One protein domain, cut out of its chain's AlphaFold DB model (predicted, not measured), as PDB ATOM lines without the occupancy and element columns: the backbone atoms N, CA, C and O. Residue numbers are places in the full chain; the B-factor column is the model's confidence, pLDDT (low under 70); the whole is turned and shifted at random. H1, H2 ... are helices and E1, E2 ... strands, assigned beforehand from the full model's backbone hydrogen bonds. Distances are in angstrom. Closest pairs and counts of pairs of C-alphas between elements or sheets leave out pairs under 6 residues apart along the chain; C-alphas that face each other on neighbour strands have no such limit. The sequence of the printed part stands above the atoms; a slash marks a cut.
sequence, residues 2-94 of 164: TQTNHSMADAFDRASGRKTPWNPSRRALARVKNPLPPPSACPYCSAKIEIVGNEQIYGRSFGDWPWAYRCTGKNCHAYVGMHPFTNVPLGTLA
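This is residues 2 to 94 of the 164 residues of an uncharacterized protein of Cupriavidus pinatubonensis (strain JMP 134 / LMG 1197) (UniProt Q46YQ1). Little regular structure is here: a small sheet, E1 E2 E3, sits among long loops, with H1 at the far end of an elongated outline. The 93 printed residues run H1 H2 E1 H3 E2 E3, mixed class, 33 in named elements; the sheet is antiparallel. It is only just compact, close to loose, with radius of gyration of the C-alphas 14.8 A and spans of 50 by 26 by 17 A.

Find C-alpha 49 at (28.955, 40.535, 95.041), where E1 runs to 53, 13.1 A. E2 is 67 to 71, 13.3 A; E3 is 79 to 81. H3 is 55 to 58, H2 26 to 29. H1, 4 to 15, 17.1 A, begins at (47.211, 31.968, 63.545).

Look at N 50 and O 70, 3.0 A, between antiparallel E1 and E2. In the hairpin E2 and E3, N 69 and O 80 are 2.8 A apart. H3 only grazes the sheet with residues 55 to 57. H1 touches H2, closest C-alphas Ala 9 and Arg 27, 5.9 A. Every O i to N i+4 pair is within hydrogen-bond range in H1; H2 and H3 are too short for one.

C-alphas 2 and 75 are farthest apart, 50.5 A. The printed part has no cut; H2 to E1 is a long link. Residues 2 to 10 are under pLDDT 70.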
ATOM      1  N   THR A   2      46.112  35.745  58.539       42.97
ATOM      2  CA  THR A   2      45.284  35.967  59.754       42.97
ATOM      3  C   THR A   2      44.729  34.663  60.353       42.97
ATOM      4  O   THR A   2      43.793  34.685  61.147       42.97
ATOM      5  N   GLN A   3      45.311  33.507  60.004       47.84
ATOM      6  CA  GLN A   3      44.851  32.188  60.475       47.84
ATOM      7  C   GLN A   3      45.484  31.713  61.801       47.84
ATOM      8  O   GLN A   3      45.103  30.668  62.319       47.84
ATOM      9  N   THR A   4      46.418  32.456  62.398       53.69
ATOM     10  CA  THR A   4      47.211  31.968  63.545       53.69
ATOM     11  C   THR A   4      46.568  32.222  64.915       53.69
ATOM     12  O   THR A   4      46.591  31.335  65.767       53.69
ATOM     13  N   ASN A   5      45.909  33.367  65.130       54.41
ATOM     14  CA  ASN A   5      45.420  33.741  66.469       54.41
ATOM     15  C   ASN A   5      44.171  32.969  66.932       54.41
ATOM     16  O   ASN A   5      44.023  32.694  68.121       54.41
ATOM     17  N   HIS A   6      43.284  32.582  66.011       59.09
ATOM     18  CA  HIS A   6      42.065  31.840  66.360       59.09
ATOM     19  C   HIS A   6      42.363  30.372  66.705       59.09
ATOM     20  O   HIS A   6      41.797  29.838  67.658       59.09
ATOM     21  N   SER A   7      43.311  29.754  65.990       66.25
ATOM     22  CA  SER A   7      43.744  28.366  66.209       66.25
ATOM     23  C   SER A   7      44.355  28.161  67.603       66.25
ATOM     24  O   SER A   7      44.015  27.210  68.309       66.25
ATOM     25  N   MET A   8      45.191  29.104  68.056       67.88
ATOM     26  CA  MET A   8      45.837  29.021  69.372       67.88
ATOM     27  C   MET A   8      44.853  29.194  70.535       67.88
ATOM     28  O   MET A   8      44.942  28.462  71.521       67.88
ATOM     29  N   ALA A   9      43.895  30.123  70.426       68.69
ATOM     30  CA  ALA A   9      42.868  30.309  71.453       68.69
ATOM     31  C   ALA A   9      41.993  29.054  71.613       68.69
ATOM     32  O   ALA A   9      41.688  28.661  72.738       68.69
ATOM     33  N   ASP A  10      41.658  28.386  70.505       67.88
ATOM     34  CA  ASP A  10      40.873  27.147  70.500       67.88
ATOM     35  C   ASP A  10      41.632  25.948  71.080       67.88
ATOM     36  O   ASP A  10      41.043  25.109  71.766       67.88
ATOM     37  N   ALA A  11      42.931  25.840  70.791       71.06
ATOM     38  CA  ALA A  11      43.778  24.795  71.359       71.06
ATOM     39  C   ALA A  11      43.941  24.984  72.876       71.06
ATOM     40  O   ALA A  11      43.756  24.038  73.644       71.06
ATOM     41  N   PHE A  12      44.193  26.221  73.318       72.44
ATOM     42  CA  PHE A  12      44.298  26.550  74.739       72.44
ATOM     43  C   PHE A  12      42.974  26.332  75.477       72.44
ATOM     44  O   PHE A  12      42.959  25.783  76.582       72.44
ATOM     45  N   ASP A  13      41.845  26.733  74.881       78.56
ATOM     46  CA  ASP A  13      40.540  26.567  75.515       78.56
ATOM     47  C   ASP A  13      40.177  25.093  75.715       78.56
ATOM     48  O   ASP A  13      39.625  24.756  76.761       78.56
ATOM     49  N   ARG A  14      40.547  24.219  74.771       74.12
ATOM     50  CA  ARG A  14      40.391  22.764  74.912       74.12
ATOM     51  C   ARG A  14      41.317  22.175  75.975       74.12
ATOM     52  O   ARG A  14      40.880  21.341  76.760       74.12
ATOM     53  N   ALA A  15      42.568  22.629  76.030       79.25
ATOM     54  CA  ALA A  15      43.556  22.133  76.987       79.25
ATOM     55  C   ALA A  15      43.280  22.569  78.441       79.25
ATOM     56  O   ALA A  15      43.616  21.851  79.375       79.25
ATOM     57  N   SER A  16      42.642  23.725  78.648       82.50
ATOM     58  CA  SER A  16      42.385  24.311  79.979       82.50
ATOM     59  C   SER A  16      41.146  23.757  80.701       82.50
ATOM     60  O   SER A  16      40.753  24.289  81.740       82.50
ATOM     61  N   GLY A  17      40.532  22.688  80.185       88.56
ATOM     62  CA  GLY A  17      39.443  21.969  80.846       88.56
ATOM     63  C   GLY A  17      38.081  22.673  80.795       88.56
ATOM     64  O   GLY A  17      37.804  23.506  79.927       88.56
ATOM     65  N   ARG A  18      37.183  22.298  81.722       91.19
ATOM     66  CA  ARG A  18      35.804  22.810  81.765       91.19
ATOM     67  C   ARG A  18      35.802  24.323  81.981       91.19
ATOM     68  O   ARG A  18      36.422  24.837  82.913       91.19
ATOM     69  N   LYS A  19      35.038  25.028  81.148       94.38
ATOM     70  CA  LYS A  19      34.847  26.472  81.274       94.38
ATOM     71  C   LYS A  19      33.925  26.793  82.438       94.38
ATOM     72  O   LYS A  19      32.859  26.192  82.579       94.38
ATOM     73  N   THR A  20      34.330  27.779  83.228       95.88
ATOM     74  CA  THR A  20      33.557  28.360  84.337       95.88
ATOM     75  C   THR A  20      33.777  29.877  84.363       95.88
ATOM     76  O   THR A  20      34.665  30.367  83.663       95.88
ATOM     77  N   PRO A  21      33.041  30.654  85.170       96.81
ATOM     78  CA  PRO A  21      33.362  32.068  85.367       96.81
ATOM     79  C   PRO A  21      34.777  32.312  85.930       96.81
ATOM     80  O   PRO A  21      35.378  33.344  85.656       96.81
ATOM     81  N   TRP A  22      35.350  31.357  86.667       96.38
ATOM     82  CA  TRP A  22      36.731  31.434  87.168       96.38
ATOM     83  C   TRP A  22      37.777  30.936  86.157       96.38
ATOM     84  O   TRP A  22      38.966  31.180  86.332       96.38
ATOM     85  N   ASN A  23      37.338  30.262  85.091       95.44
ATOM     86  CA  ASN A  23      38.157  29.801  83.970       95.44
ATOM     87  C   ASN A  23      37.442  30.112  82.636       95.44
ATOM     88  O   ASN A  23      36.928  29.194  81.976       95.44
ATOM     89  N   PRO A  24      37.312  31.403  82.269       95.06
ATOM     90  CA  PRO A  24      36.553  31.808  81.093       95.06
ATOM     91  C   PRO A  24      37.260  31.397  79.793       95.06
ATOM     92  O   PRO A  24      38.484  31.279  79.725       95.06
ATOM     93  N   SER A  25      36.484  31.198  78.728       95.38
ATOM     94  CA  SER A  25      37.018  30.949  77.387       95.38
ATOM     95  C   SER A  25      37.629  32.227  76.815       95.38
ATOM     96  O   SER A  25      36.946  33.248  76.689       95.38
ATOM     97  N   ARG A  26      38.898  32.164  76.392       92.62
ATOM     98  CA  ARG A  26      39.577  33.310  75.754       92.62
ATOM     99  C   ARG A  26      38.886  33.706  74.454       92.62
ATOM    100  O   ARG A  26      38.705  34.891  74.178       92.62
ATOM    101  N   ARG A  27      38.438  32.713  73.678       93.00
ATOM    102  CA  ARG A  27      37.698  32.961  72.438       93.00
ATOM    103  C   ARG A  27      36.334  33.597  72.702       93.00
ATOM    104  O   ARG A  27      35.886  34.417  71.906       93.00
ATOM    105  N   ALA A  28      35.649  33.206  73.776       94.94
ATOM    106  CA  ALA A  28      34.374  33.813  74.144       94.94
ATOM    107  C   ALA A  28      34.543  35.268  74.590       94.94
ATOM    108  O   ALA A  28      33.792  36.121  74.122       94.94
ATOM    109  N   LEU A  29      35.568  35.554  75.401       95.62
ATOM    110  CA  LEU A  29      35.921  36.915  75.810       95.62
ATOM    111  C   LEU A  29      36.165  37.826  74.600       95.62
ATOM    112  O   LEU A  29      35.583  38.902  74.525       95.62
ATOM    113  N   ALA A  30      36.927  37.359  73.606       95.62
ATOM    114  CA  ALA A  30      37.243  38.133  72.402       95.62
ATOM    115  C   ALA A  30      36.023  38.508  71.530       95.62
ATOM    116  O   ALA A  30      36.137  39.374  70.667       95.62
ATOM    117  N   ARG A  31      34.855  37.870  71.718       95.00
ATOM    118  CA  ARG A  31      33.620  38.201  70.977       95.00
ATOM    119  C   ARG A  31      32.778  39.288  71.644       95.00
ATOM    120  O   ARG A  31      31.834  39.778  71.021       95.00
ATOM    121  N   VAL A  32      33.051  39.626  72.902       95.75
ATOM    122  CA  VAL A  32      32.280  40.643  73.622       95.75
ATOM    123  C   VAL A  32      32.801  42.019  73.214       95.75
ATOM    124  O   VAL A  32      33.909  42.383  73.582       95.75
ATOM    125  N   LYS A  33      32.013  42.767  72.430       91.62
ATOM    126  CA  LYS A  33      32.429  44.064  71.864       91.62
ATOM    127  C   LYS A  33      32.693  45.126  72.934       91.62
ATOM    128  O   LYS A  33      33.756  45.731  72.931       91.62
ATOM    129  N   ASN A  34      31.752  45.281  73.867       93.75
ATOM    130  CA  ASN A  34      31.779  46.317  74.901       93.75
ATOM    131  C   ASN A  34      31.746  45.635  76.277       93.75
ATOM    132  O   ASN A  34      30.678  45.531  76.890       93.75
ATOM    133  N   PRO A  35      32.863  45.034  76.727       96.50
ATOM    134  CA  PRO A  35      32.878  44.277  77.968       96.50
ATOM    135  C   PRO A  35      32.792  45.221  79.169       96.50
ATOM    136  O   PRO A  35      33.639  46.092  79.354       96.50
ATOM    137  N   LEU A  36      31.796  45.007  80.024       96.56
ATOM    138  CA  LEU A  36      31.775  45.607  81.354       96.56
ATOM    139  C   LEU A  36      32.703  44.834  82.303       96.56
ATOM    140  O   LEU A  36      32.811  43.608  82.191       96.56
ATOM    141  N   PRO A  37      33.348  45.506  83.271       96.00
ATOM    142  CA  PRO A  37      34.101  44.807  84.300       96.00
ATOM    143  C   PRO A  37      33.157  44.008  85.220       96.00
ATOM    144  O   PRO A  37      31.995  44.387  85.403       96.00
ATOM    145  N   PRO A  38      33.646  42.925  85.851       96.31
ATOM    146  CA  PRO A  38      32.959  42.293  86.972       96.31
ATOM    147  C   PRO A  38      32.577  43.323  88.054       96.31
ATOM    148  O   PRO A  38      33.436  44.107  88.466       96.31
ATOM    149  N   PRO A  39      31.324  43.340  88.541       96.31
ATOM    150  CA  PRO A  39      30.913  44.277  89.583       96.31
ATOM    151  C   PRO A  39      31.588  43.941  90.920       96.31
ATOM    152  O   PRO A  39      31.486  42.818  91.410       96.31
ATOM    153  N   SER A  40      32.252  44.927  91.527       94.56
ATOM    154  CA  SER A  40      32.977  44.777  92.800       94.56
ATOM    155  C   SER A  40      32.116  45.055  94.039       94.56
ATOM    156  O   SER A  40      32.378  44.502  95.107       94.56
ATOM    157  N   ALA A  41      31.072  45.874  93.903       96.62
ATOM    158  CA  ALA A  41      30.113  46.196  94.956       96.62
ATOM    159  C   ALA A  41      28.719  46.449  94.366       96.62
ATOM    160  O   ALA A  41      28.569  46.786  93.189       96.62
ATOM    161  N   CYS A  42      27.684  46.285  95.190       97.81
ATOM    162  CA  CYS A  42      26.316  46.578  94.782       97.81
ATOM    163  C   CYS A  42      26.065  48.095  94.746       97.81
ATOM    164  O   CYS A  42      26.229  48.739  95.783       97.81
ATOM    165  N   PRO A  43      25.583  48.675  93.631       96.50
ATOM    166  CA  PRO A  43      25.296  50.110  93.568       96.50
ATOM    167  C   PRO A  43      24.087  50.519  94.426       96.50
ATOM    168  O   PRO A  43      23.913  51.696  94.707       96.50
ATOM    169  N   TYR A  44      23.260  49.558  94.853       97.19
ATOM    170  CA  TYR A  44      22.029  49.818  95.604       97.19
ATOM    171  C   TYR A  44      22.204  49.759  97.127       97.19
ATOM    172  O   TYR A  44      21.460  50.405  97.854       97.19
ATOM    173  N   CYS A  45      23.138  48.947  97.631       97.19
ATOM    174  CA  CYS A  45      23.307  48.730  99.079       97.19
ATOM    175  C   CYS A  45      24.761  48.526  99.525       97.19
ATOM    176  O   CYS A  45      24.999  48.141 100.667       97.19
ATOM    177  N   SER A  46      25.730  48.700  98.621       96.94
ATOM    178  CA  SER A  46      27.174  48.569  98.878       96.94
ATOM    179  C   SER A  46      27.653  47.196  99.371       96.94
ATOM    180  O   SER A  46      28.841  47.016  99.629       96.94
ATOM    181  N   ALA A  47      26.768  46.200  99.465       97.69
ATOM    182  CA  ALA A  47      27.133  44.842  99.841       97.69
ATOM    183  C   ALA A  47      28.033  44.168  98.789       97.69
ATOM    184  O   ALA A  47      28.074  44.563  97.616       97.69
ATOM    185  N   LYS A  48      28.729  43.107  99.218       97.81
ATOM    186  CA  LYS A  48      29.602  42.296  98.360       97.81
ATOM    187  C   LYS A  48      28.808  41.591  97.265       97.81
ATOM    188  O   LYS A  48      27.629  41.266  97.451       97.81
ATOM    189  N   ILE A  49      29.489  41.303  96.162       98.31
ATOM    190  CA  ILE A  49      28.955  40.535  95.041       98.31
ATOM    191  C   ILE A  49      29.619  39.164  94.990       98.31
ATOM    192  O   ILE A  49      30.827  39.042  95.179       98.31
ATOM    193  N   GLU A  50      28.825  38.140  94.709       97.94
ATOM    194  CA  GLU A  50      29.280  36.764  94.517       97.94
ATOM    195  C   GLU A  50      28.851  36.231  93.148       97.94
ATOM    196  O   GLU A  50      27.875  36.700  92.561       97.94
ATOM    197  N   ILE A  51      29.582  35.239  92.641       98.56
ATOM    198  CA  ILE A  51      29.178  34.466  91.465       98.56
ATOM    199  C   ILE A  51      28.387  33.255  91.951       98.56
ATOM    200  O   ILE A  51      28.885  32.475  92.759       98.56
ATOM    201  N   VAL A  52      27.176  33.084  91.431       98.12
ATOM    202  CA  VAL A  52      26.265  31.992  91.795       98.12
ATOM    203  C   VAL A  52      25.731  31.285  90.558       98.12
ATOM    204  O   VAL A  52      25.661  31.871  89.471       98.12
ATOM    205  N   GLY A  53      25.313  30.034  90.741       98.31
ATOM    206  CA  GLY A  53      24.400  29.380  89.811       98.31
ATOM    207  C   GLY A  53      23.043  30.085  89.827       98.31
ATOM    208  O   GLY A  53      22.549  30.495  90.887       98.31
ATOM    209  N   ASN A  54      22.446  30.292  88.654       97.56
ATOM    210  CA  ASN A  54      21.209  31.062  88.533       97.56
ATOM    211  C   ASN A  54      19.982  30.352  89.129       97.56
ATOM    212  O   ASN A  54      18.974  31.006  89.397       97.56
ATOM    213  N   GLU A  55      20.084  29.062  89.451       97.88
ATOM    214  CA  GLU A  55      19.098  28.331  90.241       97.88
ATOM    215  C   GLU A  55      18.892  28.932  91.632       97.88
ATOM    216  O   GLU A  55      17.778  28.903  92.146       97.88
ATOM    217  N   GLN A  56      19.910  29.575  92.210       97.31
ATOM    218  CA  GLN A  56      19.759  30.273  93.488       97.31
ATOM    219  C   GLN A  56      18.969  31.587  93.374       97.31
ATOM    220  O   GLN A  56      18.662  32.216  94.386       97.31
ATOM    221  N   ILE A  57      18.702  32.046  92.150       96.81
ATOM    222  CA  ILE A  57      17.907  33.243  91.854       96.81
ATOM    223  C   ILE A  57      16.508  32.824  91.395       96.81
ATOM    224  O   ILE A  57      15.519  33.409  91.825       96.81
ATOM    225  N   TYR A  58      16.425  31.815  90.526       95.94
ATOM    226  CA  TYR A  58      15.187  31.425  89.849       95.94
ATOM    227  C   TYR A  58      14.532  30.148  90.393       95.94
ATOM    228  O   TYR A  58      13.491  29.739  89.883       95.94
ATOM    229  N   GLY A  59      15.148  29.471  91.365       97.19
ATOM    230  CA  GLY A  59      14.699  28.177  91.894       97.19
ATOM    231  C   GLY A  59      14.987  26.976  90.982       97.19
ATOM    232  O   GLY A  59      14.740  25.839  91.370       97.19
ATOM    233  N   ARG A  60      15.512  27.202  89.771       96.06
ATOM    234  CA  ARG A  60      15.952  26.165  88.827       96.06
ATOM    235  C   ARG A  60      17.026  26.706  87.890       96.06
ATOM    236  O   ARG A  60      17.073  27.911  87.652       96.06
ATOM    237  N   SER A  61      17.845  25.816  87.339       96.19
ATOM    238  CA  SER A  61      18.867  26.205  86.363       96.19
ATOM    239  C   SER A  61      18.221  26.619  85.038       96.19
ATOM    240  O   SER A  61      17.266  25.988  84.575       96.19
ATOM    241  N   PHE A  62      18.732  27.689  84.432       93.94
ATOM    242  CA  PHE A  62      18.269  28.214  83.148       93.94
ATOM    243  C   PHE A  62      19.434  28.521  82.199       93.94
ATOM    244  O   PHE A  62      20.354  29.256  82.561       93.94
ATOM    245  N   GLY A  63      19.318  28.070  80.946       93.12
ATOM    246  CA  GLY A  63      20.276  28.346  79.871       93.12
ATOM    247  C   GLY A  63      21.589  27.561  79.977       93.12
ATOM    248  O   GLY A  63      21.905  26.976  81.008       93.12
ATOM    249  N   ASP A  64      22.377  27.581  78.901       91.69
ATOM    250  CA  ASP A  64      23.609  26.776  78.784       91.69
ATOM    251  C   ASP A  64      24.802  27.349  79.571       91.69
ATOM    252  O   ASP A  64      25.820  26.685  79.772       91.69
ATOM    253  N   TRP A  65      24.686  28.597  80.028       97.00
ATOM    254  CA  TRP A  65      25.667  29.262  80.883       97.00
ATOM    255  C   TRP A  65      24.975  29.852  82.119       97.00
ATOM    256  O   TRP A  65      24.744  31.063  82.180       97.00
ATOM    257  N   PRO A  66      24.592  29.007  83.096       97.19
ATOM    258  CA  PRO A  66      23.676  29.372  84.173       97.19
ATOM    259  C   PRO A  66      24.380  30.115  85.319       97.19
ATOM    260  O   PRO A  66      24.175  29.801  86.485       97.19
ATOM    261  N   TRP A  67      25.220  31.103  85.006       98.31
ATOM    262  CA  TRP A  67      25.989  31.868  85.990       98.31
ATOM    263  C   TRP A  67      25.532  33.322  86.063       98.31
ATOM    264  O   TRP A  67      25.206  33.951  85.048       98.31
ATOM    265  N   ALA A  68      25.540  33.872  87.274       98.44
ATOM    266  CA  ALA A  68      25.209  35.265  87.530       98.44
ATOM    267  C   ALA A  68      26.079  35.853  88.641       98.44
ATOM    268  O   ALA A  68      26.465  35.159  89.578       98.44
ATOM    269  N   TYR A  69      26.326  37.156  88.560       98.75
ATOM    270  CA  TYR A  69      26.716  37.952  89.716       98.75
ATOM    271  C   TYR A  69      25.468  38.275  90.541       98.75
ATOM    272  O   TYR A  69      24.476  38.752  89.982       98.75
ATOM    273  N   ARG A  70      25.514  38.053  91.856       98.56
ATOM    274  CA  ARG A  70      24.418  38.323  92.795       98.56
ATOM    275  C   ARG A  70      24.908  39.153  93.978       98.56
ATOM    276  O   ARG A  70      25.979  38.912  94.525       98.56
ATOM    277  N   CYS A  71      24.102  40.129  94.380       98.56
ATOM    278  CA  CYS A  71      24.308  40.893  95.602       98.56
ATOM    279  C   CYS A  71      24.051  40.032  96.852       98.56
ATOM    280  O   CYS A  71      23.015  39.377  96.949       98.56
ATOM    281  N   THR A  72      24.958  40.097  97.828       97.56
ATOM    282  CA  THR A  72      24.833  39.415  99.135       97.56
ATOM    283  C   THR A  72      24.005  40.197 100.165       97.56
ATOM    284  O   THR A  72      23.687  39.681 101.236       97.56
ATOM    285  N   GLY A  73      23.655  41.451  99.866       97.25
ATOM    286  CA  GLY A  73      22.882  42.317 100.752       97.25
ATOM    287  C   GLY A  73      21.461  41.798 100.967       97.25
ATOM    288  O   GLY A  73      20.739  41.512 100.007       97.25
ATOM    289  N   LYS A  74      21.041  41.721 102.235       92.69
ATOM    290  CA  LYS A  74      19.671  41.343 102.608       92.69
ATOM    291  C   LYS A  74      18.672  42.291 101.933       92.69
ATOM    292  O   LYS A  74      18.897  43.497 101.903       92.69
ATOM    293  N   ASN A  75      17.588  41.746 101.387       93.38
ATOM    294  CA  ASN A  75      16.497  42.479 100.728       93.38
ATOM    295  C   ASN A  75      16.857  43.248  99.436       93.38
ATOM    296  O   ASN A  75      15.973  43.840  98.828       93.38
ATOM    297  N   CYS A  76      18.112  43.232  98.966       95.81
ATOM    298  CA  CYS A  76      18.495  43.925  97.729       95.81
ATOM    299  C   CYS A  76      18.130  43.113  96.476       95.81
ATOM    300  O   CYS A  76      17.561  43.642  95.524       95.81
ATOM    301  N   HIS A  77      18.471  41.821  96.469       95.31
ATOM    302  CA  HIS A  77      18.170  40.889  95.373       95.31
ATOM    303  C   HIS A  77      18.598  41.378  93.973       95.31
ATOM    304  O   HIS A  77      18.015  40.977  92.959       95.31
ATOM    305  N   ALA A  78      19.605  42.254  93.896       98.44
ATOM    306  CA  ALA A  78      20.189  42.674  92.633       98.44
ATOM    307  C   ALA A  78      21.067  41.560  92.058       98.44
ATOM    308  O   ALA A  78      21.846  40.932  92.782       98.44
ATOM    309  N   TYR A  79      20.956  41.324  90.755       98.56
ATOM    310  CA  TYR A  79      21.774  40.339  90.053       98.56
ATOM    311  C   TYR A  79      21.961  40.713  88.581       98.56
ATOM    312  O   TYR A  79      21.240  41.552  88.035       98.56
ATOM    313  N   VAL A  80      22.944  40.091  87.933       98.56
ATOM    314  CA  VAL A  80      23.163  40.182  86.488       98.56
ATOM    315  C   VAL A  80      23.791  38.889  85.969       98.56
ATOM    316  O   VAL A  80      24.727  38.361  86.562       98.56
ATOM    317  N   GLY A  81      23.254  38.356  84.871       98.12
ATOM    318  CA  GLY A  81      23.822  37.183  84.197       98.12
ATOM    319  C   GLY A  81      25.132  37.502  83.471       98.12
ATOM    320  O   GLY A  81      25.538  38.661  83.380       98.12
ATOM    321  N   MET A  82      25.771  36.480  82.908       97.75
ATOM    322  CA  MET A  82      27.042  36.607  82.183       97.75
ATOM    323  C   MET A  82      26.902  36.247  80.703       97.75
ATOM    324  O   MET A  82      26.047  35.447  80.322       97.75
ATOM    325  N   HIS A  83      27.775  36.800  79.861       97.31
ATOM    326  CA  HIS A  83      27.933  36.320  78.493       97.31
ATOM    327  C   HIS A  83      28.401  34.848  78.502       97.31
ATOM    328  O   HIS A  83      29.268  34.497  79.314       97.31
ATOM    329  N   PRO A  84      27.877  33.984  77.609       96.44
ATOM    330  CA  PRO A  84      28.202  32.560  77.600       96.44
ATOM    331  C   PRO A  84      29.702  32.273  77.561       96.44
ATOM    332  O   PRO A  84      30.429  32.858  76.758       96.44
ATOM    333  N   PHE A  85      30.145  31.335  78.397       96.81
ATOM    334  CA  PHE A  85      31.546  30.922  78.559       96.81
ATOM    335  C   PHE A  85      32.498  32.011  79.072       96.81
ATOM    336  O   PHE A  85      33.715  31.860  78.969       96.81
ATOM    337  N   THR A  86      31.966  33.097  79.635       97.50
ATOM    338  CA  THR A  86      32.756  34.197  80.202       97.50
ATOM    339  C   THR A  86      32.346  34.500  81.643       97.50
ATOM    340  O   THR A  86      31.370  33.955  82.162       97.50
ATOM    341  N   ASN A  87      33.072  35.428  82.260       97.75
ATOM    342  CA  ASN A  87      32.686  36.135  83.477       97.75
ATOM    343  C   ASN A  87      32.287  37.599  83.213       97.75
ATOM    344  O   ASN A  87      32.212  38.389  84.153       97.75
ATOM    345  N   VAL A  88      32.047  37.974  81.953       98.31
ATOM    346  CA  VAL A  88      31.654  39.337  81.578       98.31
ATOM    347  C   VAL A  88      30.146  39.474  81.781       98.31
ATOM    348  O   VAL A  88      29.394  38.669  81.222       98.31
ATOM    349  N   PRO A  89      29.666  40.438  82.581       98.25
ATOM    350  CA  PRO A  89      28.243  40.586  82.837       98.25
ATOM    351  C   PRO A  89      27.498  41.076  81.584       98.25
ATOM    352  O   PRO A  89      28.025  41.853  80.794       98.25
ATOM    353  N   LEU A  90      26.238  40.653  81.424       97.50
ATOM    354  CA  LEU A  90      25.352  41.070  80.318       97.50
ATOM    355  C   LEU A  90      24.923  42.551  80.398       97.50
ATOM    356  O   LEU A  90      24.223  43.052  79.515       97.50
ATOM    357  N   GLY A  91      25.261  43.227  81.494       97.88
ATOM    358  CA  GLY A  91      24.869  44.590  81.808       97.88
ATOM    359  C   GLY A  91      25.316  44.991  83.211       97.88
ATOM    360  O   GLY A  91      26.141  44.311  83.819       97.88
ATOM    361  N   THR A  92      24.754  46.065  83.753       98.25
ATOM    362  CA  THR A  92      24.980  46.426  85.161       98.25
ATOM    363  C   THR A  92      24.071  45.604  86.079       98.25
ATOM    364  O   THR A  92      23.031  45.095  85.633       98.25
ATOM    365  N   LEU A  93      24.454  45.463  87.358       98.12
ATOM    366  CA  LEU A  93      23.587  44.872  88.381       98.12
ATOM    367  C   LEU A  93      22.219  45.543  88.352       98.12
ATOM    368  O   LEU A  93      22.140  46.766  88.290       98.12
ATOM    369  N   ALA A  94      21.162  44.739  88.408       98.50
ATOM    370  CA  ALA A  94      19.799  45.239  88.385       98.50
ATOM    371  C   ALA A  94      19.012  44.664  89.553       98.50
ATOM    372  O   ALA A  94      18.930  43.441  89.696       98.50
TER     373      ALA A  94